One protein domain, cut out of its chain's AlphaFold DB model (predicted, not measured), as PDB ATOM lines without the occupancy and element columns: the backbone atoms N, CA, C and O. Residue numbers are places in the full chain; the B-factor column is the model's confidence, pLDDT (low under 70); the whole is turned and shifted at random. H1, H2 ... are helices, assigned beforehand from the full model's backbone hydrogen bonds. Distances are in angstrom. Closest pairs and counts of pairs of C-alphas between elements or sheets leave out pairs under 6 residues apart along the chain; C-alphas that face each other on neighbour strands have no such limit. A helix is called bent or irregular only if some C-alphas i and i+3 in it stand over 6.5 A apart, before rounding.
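This is residues 212 to 283 of the 372 residues of an uncharacterized protein of Firmicutes bacterium ZCTH02-B6 (UniProt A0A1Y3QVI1). Four helices run alongside one another in an up-and-down bundle: H4, the longest, packs on H3, H3 on H2 and H2 on H1, and H1 comes back beside the beginning of H4. H2, H3 and H4 stand side by side in a shallow arc, and H1, the shortest helix, packs on H2 and H3 from the inner side of the arc, while H4 after residue 268 runs on with no contact to H1. The printed part has 72 residues with four named helices, in the order H1, H2, H3, H4 along the chain, and no named strand; its class is all helix. The whole is compact, with a radius of gyration of the C-alphas of 11.6 A, and the C-alphas span 34 by 23 by 16 A, the helices running roughly along the longest of the three axes.

H4, the longest helix with 19 residues, holds residues 265 to 283 and measures 27.0 A from first to last C-alpha; it begins at C-alpha 265 at (183.272, 196.288, 174.614) and ends at C-alpha 283 at (194.620, 197.144, 199.124). H3 holds residues 250 to 261 and measures 16.3 A from first to last C-alpha. H2 holds residues 225 to 240 and measures 22.8 A. It has a kink of 26 degrees near residue 234, and it is neither bent nor irregular, but only just: C-alphas 234 and 237 are 6.3 A apart. H1 holds residues 212 to 221 and measures 14.5 A, from C-alpha 212 at (177.856, 192.588, 189.566) to C-alpha 221.

H1, H2, H3 and H4 form a bundle that is up and down, each helix running against the one before it in the chain. H4 touches H3 at a shallow tilt of 11 degrees, opposite ways, and their closest C-alphas are those of Val 256 and Ala 271, 4.9 A apart. H3 touches H2 at a shallow tilt of 10 degrees, opposite ways; the closest C-alphas, those of Met 239 and Arg 250, are 5.6 A apart. H2 touches H1 at a shallow tilt of 24 degrees, opposite ways, and the C-alphas of Ala 219 and Ile 228 come closest, at 5.1 A. These three pairs, H3 and H4, H2 and H3, and H1 and H2, are helical hairpins. H1 also touches H3, running the same way at a shallow tilt of 22 degrees, with the C-alphas of Val 220 and Ala 260 closest at 6.4 A. H4 only just touches H1, with 3 pairs of C-alphas within 8 A and with residues 265 to 268 of H4 alone; the closest C-alphas are those of Lys 221 and Ala 265, 6.4 A apart. H2 and H4 are apart. H1 and H3 are the hub, touching three other helices each. Every O i to N i+4 pair is within hydrogen-bond range in H1, H3 and H4, and in H2 10 of 12 are.

The two C-alphas farthest apart are those of Ala 226 and His 283, at 35.1 A, while the first and last printed C-alphas, of Tyr 212 and His 283, are 19.8 A apart. The printed part has no cut. The links from H1 to H2 and from H3 to H4 are tight, with 3 residues each, and the link from H2 to H3 is short, with 9 residues. The mean pLDDT of the printed part is 86.6, and residues 245 to 248, in the link from H2 to H3, are under 70.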
ATOM      1  N   TYR A 212     178.785 191.700 190.275       94.12
ATOM      2  CA  TYR A 212     177.856 192.588 189.566       94.12
ATOM      3  C   TYR A 212     178.493 193.254 188.333       94.12
ATOM      4  O   TYR A 212     177.809 193.473 187.344       94.12
ATOM      5  N   LEU A 213     179.807 193.516 188.355       94.88
ATOM      6  CA  LEU A 213     180.532 194.032 187.190       94.88
ATOM      7  C   LEU A 213     180.861 192.919 186.189       94.88
ATOM      8  O   LEU A 213     180.746 193.148 184.995       94.88
ATOM      9  N   ARG A 214     181.175 191.701 186.656       93.94
ATOM     10  CA  ARG A 214     181.387 190.539 185.765       93.94
ATOM     11  C   ARG A 214     180.120 190.133 185.012       93.94
ATOM     12  O   ARG A 214     180.173 189.759 183.849       93.94
ATOM     13  N   ARG A 215     178.957 190.196 185.672       92.56
ATOM     14  CA  ARG A 215     177.666 189.937 185.013       92.56
ATOM     15  C   ARG A 215     177.360 190.984 183.947       92.56
ATOM     16  O   ARG A 215     176.920 190.621 182.860       92.56
ATOM     17  N   LEU A 216     177.641 192.250 184.252       91.69
ATOM     18  CA  LEU A 216     177.508 193.347 183.302       91.69
ATOM     19  C   LEU A 216     178.451 193.173 182.104       91.69
ATOM     20  O   LEU A 216     178.027 193.352 180.969       91.69
ATOM     21  N   GLU A 217     179.693 192.757 182.347       93.19
ATOM     22  CA  GLU A 217     180.660 192.448 181.294       93.19
ATOM     23  C   GLU A 217     180.156 191.346 180.355       93.19
ATOM     24  O   GLU A 217     180.118 191.532 179.140       93.19
ATOM     25  N   ALA A 218     179.698 190.227 180.920       91.75
ATOM     26  CA  ALA A 218     179.149 189.120 180.145       91.75
ATOM     27  C   ALA A 218     177.911 189.530 179.328       91.75
ATOM     28  O   ALA A 218     177.721 189.041 178.217       91.75
ATOM     29  N   ALA A 219     177.072 190.429 179.855       91.06
ATOM     30  CA  ALA A 219     175.908 190.940 179.134       91.06
ATOM     31  C   ALA A 219     176.306 191.791 177.917       91.06
ATOM     32  O   ALA A 219     175.726 191.617 176.849       91.06
ATOM     33  N   VAL A 220     177.310 192.663 178.066       89.38
ATOM     34  CA  VAL A 220     177.821 193.506 176.972       89.38
ATOM     35  C   VAL A 220     178.507 192.659 175.899       89.38
ATOM     36  O   VAL A 220     178.225 192.833 174.718       89.38
ATOM     37  N   LYS A 221     179.352 191.696 176.294       88.44
ATOM     38  CA  LYS A 221     180.056 190.803 175.352       88.44
ATOM     39  C   LYS A 221     179.121 189.819 174.641       88.44
ATOM     40  O   LYS A 221     179.407 189.416 173.522       88.44
ATOM     41  N   GLY A 222     178.011 189.444 175.275       85.38
ATOM     42  CA  GLY A 222     176.978 188.586 174.689       85.38
ATOM     43  C   GLY A 222     175.938 189.313 173.829       85.38
ATOM     44  O   GLY A 222     174.951 188.677 173.468       85.38
ATOM     45  N   THR A 223     176.110 190.623 173.573       75.69
ATOM     46  CA  THR A 223     175.317 191.427 172.613       75.69
ATOM     47  C   THR A 223     173.789 191.304 172.748       75.69
ATOM     48  O   THR A 223     173.053 191.318 171.765       75.69
ATOM     49  N   SER A 224     173.281 191.216 173.984       79.25
ATOM     50  CA  SER A 224     171.839 191.209 174.269       79.25
ATOM     51  C   SER A 224     171.415 192.507 174.955       79.25
ATOM     52  O   SER A 224     171.586 192.659 176.165       79.25
ATOM     53  N   ASP A 225     170.813 193.427 174.197       82.25
ATOM     54  CA  ASP A 225     170.407 194.750 174.695       82.25
ATOM     55  C   ASP A 225     169.476 194.669 175.915       82.25
ATOM     56  O   ASP A 225     169.687 195.359 176.914       82.25
ATOM     57  N   ALA A 226     168.499 193.755 175.893       86.12
ATOM     58  CA  ALA A 226     167.600 193.521 177.025       86.12
ATOM     59  C   ALA A 226     168.362 193.069 178.286       86.12
ATOM     60  O   ALA A 226     168.129 193.578 179.385       86.12
ATOM     61  N   ARG A 227     169.335 192.163 178.127       88.12
ATOM     62  CA  ARG A 227     170.171 191.678 179.232       88.12
ATOM     63  C   ARG A 227     171.103 192.767 179.765       88.12
ATOM     64  O   ARG A 227     171.318 192.839 180.974       88.12
ATOM     65  N   ILE A 228     171.644 193.618 178.891       88.94
ATOM     66  CA  ILE A 228     172.482 194.761 179.278       88.94
ATOM     67  C   ILE A 228     171.675 195.727 180.149       88.94
ATOM     68  O   ILE A 228     172.150 196.131 181.212       88.94
ATOM     69  N   VAL A 229     170.443 196.059 179.751       91.62
ATOM     70  CA  VAL A 229     169.555 196.942 180.525       91.62
ATOM     71  C   VAL A 229     169.286 196.377 181.923       91.62
ATOM     72  O   VAL A 229     169.395 197.108 182.913       91.62
ATOM     73  N   ASP A 230     168.993 195.083 182.034       93.00
ATOM     74  CA  ASP A 230     168.719 194.451 183.326       93.00
ATOM     75  C   ASP A 230     169.954 194.371 184.232       93.00
ATOM     76  O   ASP A 230     169.870 194.671 185.429       93.00
ATOM     77  N   GLU A 231     171.126 194.041 183.687       94.44
ATOM     78  CA  GLU A 231     172.365 194.048 184.470       94.44
ATOM     79  C   GLU A 231     172.788 195.469 184.868       94.44
ATOM     80  O   GLU A 231     173.275 195.672 185.981       94.44
ATOM     81  N   LEU A 232     172.519 196.488 184.043       93.94
ATOM     82  CA  LEU A 232     172.713 197.891 184.422       93.94
ATOM     83  C   LEU A 232     171.813 198.291 185.599       93.94
ATOM     84  O   LEU A 232     172.300 198.916 186.548       93.94
ATOM     85  N   ARG A 233     170.526 197.906 185.578       94.94
ATOM     86  CA  ARG A 233     169.588 198.153 186.692       94.94
ATOM     87  C   ARG A 233     170.076 197.526 187.998       94.94
ATOM     88  O   ARG A 233     169.931 198.142 189.050       94.94
ATOM     89  N   ARG A 234     170.702 196.345 187.940       94.38
ATOM     90  CA  ARG A 234     171.286 195.655 189.108       94.38
ATOM     91  C   ARG A 234     172.618 196.264 189.558       94.38
ATOM     92  O   ARG A 234     172.884 196.355 190.755       94.38
ATOM     93  N   ALA A 235     173.461 196.694 188.621       95.00
ATOM     94  CA  ALA A 235     174.802 197.194 188.910       95.00
ATOM     95  C   ALA A 235     174.812 198.588 189.563       95.00
ATOM     96  O   ALA A 235     175.687 198.878 190.382       95.00
ATOM     97  N   ILE A 236     173.857 199.460 189.219       94.12
ATOM     98  CA  ILE A 236     173.815 200.844 189.718       94.12
ATOM     99  C   ILE A 236     173.622 200.911 191.247       94.12
ATOM    100  O   ILE A 236     174.432 201.579 191.898       94.12
ATOM    101  N   PRO A 237     172.644 200.213 191.862       96.75
ATOM    102  CA  PRO A 237     172.517 200.170 193.320       96.75
ATOM    103  C   PRO A 237     173.772 199.613 194.009       96.75
ATOM    104  O   PRO A 237     174.245 200.184 194.991       96.75
ATOM    105  N   GLU A 238     174.370 198.549 193.460       95.62
ATOM    106  CA  GLU A 238     175.598 197.942 193.996       95.62
ATOM    107  C   GLU A 238     176.809 198.882 193.945       95.62
ATOM    108  O   GLU A 238     177.627 198.898 194.868       95.62
ATOM    109  N   MET A 239     176.919 199.701 192.896       94.06
ATOM    110  CA  MET A 239     177.904 200.779 192.817       94.06
ATOM    111  C   MET A 239     177.644 201.847 193.884       94.06
ATOM    112  O   MET A 239     178.594 202.308 194.521       94.06
ATOM    113  N   MET A 240     176.391 202.266 194.084       91.56
ATOM    114  CA  MET A 240     176.052 203.338 195.030       91.56
ATOM    115  C   MET A 240     176.384 202.967 196.480       91.56
ATOM    116  O   MET A 240     176.834 203.830 197.233       91.56
ATOM    117  N   LYS A 241     176.297 201.681 196.839       91.31
ATOM    118  CA  LYS A 241     176.750 201.158 198.141       91.31
ATOM    119  C   LYS A 241     178.261 201.302 198.372       91.31
ATOM    120  O   LYS A 241     178.715 201.253 199.510       91.31
ATOM    121  N   ARG A 242     179.074 201.462 197.321       85.94
ATOM    122  CA  ARG A 242     180.535 201.588 197.459       85.94
ATOM    123  C   ARG A 242     180.916 202.952 198.010       85.94
ATOM    124  O   ARG A 242     180.285 203.956 197.675       85.94
ATOM    125  N   GLN A 243     181.992 202.986 198.795       76.75
ATOM    126  CA  GLN A 243     182.532 204.220 199.356       76.75
ATOM    127  C   GLN A 243     182.899 205.203 198.225       76.75
ATOM    128  O   GLN A 243     183.535 204.788 197.244       76.75
ATOM    129  N   PRO A 244     182.464 206.474 198.310       72.38
ATOM    130  CA  PRO A 244     182.842 207.508 197.361       72.38
ATOM    131  C   PRO A 244     184.240 208.053 197.637       72.38
ATOM    132  O   PRO A 244     184.881 207.732 198.637       72.38
ATOM    133  N   GLY A 245     184.676 208.918 196.729       57.28
ATOM    134  CA  GLY A 245     185.863 209.719 196.919       57.28
ATOM    135  C   GLY A 245     187.163 208.975 196.631       57.28
ATOM    136  O   GLY A 245     187.200 208.040 195.823       57.28
ATOM    137  N   PRO A 246     188.254 209.387 197.278       49.22
ATOM    138  CA  PRO A 246     189.569 209.324 196.686       49.22
ATOM    139  C   PRO A 246     190.129 207.898 196.655       49.22
ATOM    140  O   PRO A 246     190.657 207.418 195.652       49.22
ATOM    141  N   LEU A 247     189.945 207.184 197.759       58.50
ATOM    142  CA  LEU A 247     190.261 205.765 197.916       58.50
ATOM    143  C   LEU A 247     189.012 204.884 197.741       58.50
ATOM    144  O   LEU A 247     189.066 203.677 197.946       58.50
ATOM    145  N   GLY A 248     187.884 205.490 197.365       68.88
ATOM    146  CA  GLY A 248     186.602 204.827 197.205       68.88
ATOM    147  C   GLY A 248     186.461 204.097 195.867       68.88
ATOM    148  O   GLY A 248     186.928 204.549 194.818       68.88
ATOM    149  N   MET A 249     185.744 202.972 195.883       84.81
ATOM    150  CA  MET A 249     185.504 202.147 194.690       84.81
ATOM    151  C   MET A 249     184.267 202.575 193.881       84.81
ATOM    152  O   MET A 249     183.999 201.993 192.829       84.81
ATOM    153  N   ARG A 250     183.523 203.607 194.321       88.25
ATOM    154  CA  ARG A 250     182.344 204.122 193.597       88.25
ATOM    155  C   ARG A 250     182.711 204.740 192.244       88.25
ATOM    156  O   ARG A 250     182.032 204.473 191.260       88.25
ATOM    157  N   GLY A 251     183.779 205.539 192.184       87.25
ATOM    158  CA  GLY A 251     184.255 206.180 190.949       87.25
ATOM    159  C   GLY A 251     184.689 205.172 189.877       87.25
ATOM    160  O   GLY A 251     184.131 205.188 188.780       87.25
ATOM    161  N   PRO A 252     185.602 204.232 190.194       88.88
ATOM    162  CA  PRO A 252     185.984 203.166 189.270       88.88
ATOM    163  C   PRO A 252     184.791 202.327 188.789       88.88
ATOM    164  O   PRO A 252     184.648 202.097 187.594       88.88
ATOM    165  N   ALA A 253     183.875 201.942 189.688       93.25
ATOM    166  CA  ALA A 253     182.661 201.214 189.300       93.25
ATOM    167  C   ALA A 253     181.756 202.034 188.361       93.25
ATOM    168  O   ALA A 253     181.178 201.485 187.424       93.25
ATOM    169  N   ARG A 254     181.663 203.354 188.569       93.94
ATOM    170  CA  ARG A 254     180.916 204.261 187.688       93.94
ATOM    171  C   ARG A 254     181.502 204.303 186.280       93.94
ATOM    172  O   ARG A 254     180.731 204.376 185.325       93.94
ATOM    173  N   ARG A 255     182.833 204.243 186.141       93.00
ATOM    174  CA  ARG A 255     183.507 204.181 184.833       93.00
ATOM    175  C   ARG A 255     183.107 202.915 184.072       93.00
ATOM    176  O   ARG A 255     182.714 203.027 182.917       93.00
ATOM    177  N   VAL A 256     183.097 201.759 184.744       94.56
ATOM    178  CA  VAL A 256     182.657 200.476 184.160       94.56
ATOM    179  C   VAL A 256     181.199 200.543 183.702       94.56
ATOM    180  O   VAL A 256     180.892 200.231 182.556       94.56
ATOM    181  N   ILE A 257     180.297 201.032 184.560       94.12
ATOM    182  CA  ILE A 257     178.871 201.167 184.222       94.12
ATOM    183  C   ILE A 257     178.657 202.133 183.048       94.12
ATOM    184  O   ILE A 257     177.806 201.888 182.196       94.12
ATOM    185  N   ARG A 258     179.425 203.229 182.973       92.75
ATOM    186  CA  ARG A 258     179.355 204.174 181.849       92.75
ATOM    187  C   ARG A 258     179.815 203.529 180.541       92.75
ATOM    188  O   ARG A 258     179.143 203.724 179.535       92.75
ATOM    189  N   ALA A 259     180.912 202.775 180.560       91.56
ATOM    190  CA  ALA A 259     181.401 202.067 179.379       91.56
ATOM    191  C   ALA A 259     180.383 201.028 178.883       91.56
ATOM    192  O   ALA A 259     180.060 201.005 177.699       91.56
ATOM    193  N   ALA A 260     179.780 200.268 179.804       90.88
ATOM    194  CA  ALA A 260     178.725 199.311 179.481       90.88
ATOM    195  C   ALA A 260     177.484 199.973 178.855       90.88
ATOM    196  O   ALA A 260     176.941 199.455 177.886       90.88
ATOM    197  N   ARG A 261     177.061 201.148 179.351       89.25
ATOM    198  CA  ARG A 261     175.949 201.924 178.758       89.25
ATOM    199  C   ARG A 261     176.202 202.345 177.312       89.25
ATOM    200  O   ARG A 261     175.246 202.556 176.581       89.25
ATOM    201  N   MET A 262     177.463 202.519 176.933       85.69
ATOM    202  CA  MET A 262     177.849 202.925 175.582       85.69
ATOM    203  C   MET A 262     178.009 201.728 174.631       85.69
ATOM    204  O   MET A 262     178.325 201.946 173.469       85.69
ATOM    205  N   GLY A 263     177.851 200.485 175.109       72.50
ATOM    206  CA  GLY A 263     178.002 199.271 174.292       72.50
ATOM    207  C   GLY A 263     179.419 199.026 173.754       72.50
ATOM    208  O   GLY A 263     179.626 198.134 172.941       72.50
ATOM    209  N   ALA A 264     180.410 199.802 174.194       79.19
ATOM    210  CA  ALA A 264     181.777 199.721 173.694       79.19
ATOM    211  C   ALA A 264     182.564 198.662 174.479       79.19
ATOM    212  O   ALA A 264     183.117 198.968 175.537       79.19
ATOM    213  N   ALA A 265     182.602 197.425 173.969       81.50
ATOM    214  CA  ALA A 265     183.272 196.288 174.614       81.50
ATOM    215  C   ALA A 265     184.750 196.572 174.950       81.50
ATOM    216  O   ALA A 265     185.187 196.296 176.060       81.50
ATOM    217  N   GLU A 266     185.480 197.231 174.050       85.25
ATOM    218  CA  GLU A 266     186.866 197.658 174.289       85.25
ATOM    219  C   GLU A 266     186.974 198.642 175.470       85.25
ATOM    220  O   GLU A 266     187.718 198.421 176.423       85.25
ATOM    221  N   LYS A 267     186.143 199.694 175.483       87.81
ATOM    222  CA  LYS A 267     186.116 200.676 176.585       87.81
ATOM    223  C   LYS A 267     185.677 200.060 177.912       87.81
ATOM    224  O   LYS A 267     185.993 200.590 178.979       87.81
ATOM    225  N   LEU A 268     184.883 198.994 177.858       90.19
ATOM    226  CA  LEU A 268     184.470 198.237 179.030       90.19
ATOM    227  C   LEU A 268     185.658 197.477 179.625       90.19
ATOM    228  O   LEU A 268     185.861 197.577 180.836       90.19
ATOM    229  N   ASP A 269     186.445 196.791 178.797       88.56
ATOM    230  CA  ASP A 269     187.648 196.081 179.236       88.56
ATOM    231  C   ASP A 269     188.658 197.061 179.866       88.56
ATOM    232  O   ASP A 269     189.064 196.872 181.013       88.56
ATOM    233  N   GLU A 270     188.919 198.211 179.234       88.69
ATOM    234  CA  GLU A 270     189.759 199.269 179.825       88.69
ATOM    235  C   GLU A 270     189.235 199.793 181.176       88.69
ATOM    236  O   GLU A 270     189.994 200.199 182.069       88.69
ATOM    237  N   ALA A 271     187.912 199.877 181.329       91.12
ATOM    238  CA  ALA A 271     187.296 200.338 182.564       91.12
ATOM    239  C   ALA A 271     187.404 199.286 183.677       91.12
ATOM    240  O   ALA A 271     187.570 199.659 184.845       91.12
ATOM    241  N   LEU A 272     187.308 198.001 183.331       91.38
ATOM    242  CA  LEU A 272     187.485 196.873 184.246       91.38
ATOM    243  C   LEU A 272     188.941 196.744 184.697       91.38
ATOM    244  O   LEU A 272     189.183 196.606 185.898       91.38
ATOM    245  N   ASP A 273     189.895 196.909 183.786       86.94
ATOM    246  CA  ASP A 273     191.322 196.939 184.114       86.94
ATOM    247  C   ASP A 273     191.651 198.092 185.056       86.94
ATOM    248  O   ASP A 273     192.259 197.902 186.112       86.94
ATOM    249  N   TYR A 274     191.150 199.291 184.757       86.94
ATOM    250  CA  TYR A 274     191.288 200.430 185.662       86.94
ATOM    251  C   TYR A 274     190.648 200.175 187.032       86.94
ATOM    252  O   TYR A 274     191.199 200.564 188.066       86.94
ATOM    253  N   TYR A 275     189.486 199.514 187.069       90.56
ATOM    254  CA  TYR A 275     188.847 199.120 188.322       90.56
ATOM    255  C   TYR A 275     189.749 198.184 189.132       90.56
ATOM    256  O   TYR A 275     189.927 198.396 190.336       90.56
ATOM    257  N   LEU A 276     190.319 197.167 188.485       87.31
ATOM    258  CA  LEU A 276     191.230 196.218 189.112       87.31
ATOM    259  C   LEU A 276     192.474 196.921 189.645       87.31
ATOM    260  O   LEU A 276     192.742 196.823 190.839       87.31
ATOM    261  N   GLN A 277     193.160 197.715 188.824       82.88
ATOM    262  CA  GLN A 277     194.346 198.472 189.235       82.88
ATOM    263  C   GLN A 277     194.059 199.384 190.437       82.88
ATOM    264  O   GLN A 277     194.827 199.430 191.398       82.88
ATOM    265  N   ARG A 278     192.909 200.074 190.443       83.31
ATOM    266  CA  ARG A 278     192.478 200.901 191.582       83.31
ATOM    267  C   ARG A 278     192.249 200.075 192.843       83.31
ATOM    268  O   ARG A 278     192.611 200.526 193.929       83.31
ATOM    269  N   LYS A 279     191.683 198.876 192.710       83.56
ATOM    270  CA  LYS A 279     191.458 197.956 193.829       83.56
ATOM    271  C   LYS A 279     192.769 197.405 194.391       83.56
ATOM    272  O   LYS A 279     192.940 197.414 195.607       83.56
ATOM    273  N   VAL A 280     193.702 197.005 193.521       81.56
ATOM    274  CA  VAL A 280     195.069 196.595 193.892       81.56
ATOM    275  C   VAL A 280     195.754 197.731 194.658       81.56
ATOM    276  O   VAL A 280     196.224 197.532 195.776       81.56
ATOM    277  N   ARG A 281     195.732 198.957 194.111       77.94
ATOM    278  CA  ARG A 281     196.298 200.152 194.759       77.94
ATOM    279  C   ARG A 281     195.678 200.424 196.125       77.94
ATOM    280  O   ARG A 281     196.406 200.718 197.069       77.94
ATOM    281  N   TYR A 282     194.355 200.328 196.244       77.81
ATOM    282  CA  TYR A 282     193.670 200.510 197.521       77.81
ATOM    283  C   TYR A 282     194.147 199.489 198.559       77.81
ATOM    284  O   TYR A 282     194.584 199.892 199.635       77.81
ATOM    285  N   HIS A 283     194.143 198.195 198.221       76.88
ATOM    286  CA  HIS A 283     194.620 197.144 199.124       76.88
ATOM    287  C   HIS A 283     196.085 197.355 199.518       76.88
ATOM    288  O   HIS A 283     196.403 197.308 200.702       76.88
TER     289      HIS A 283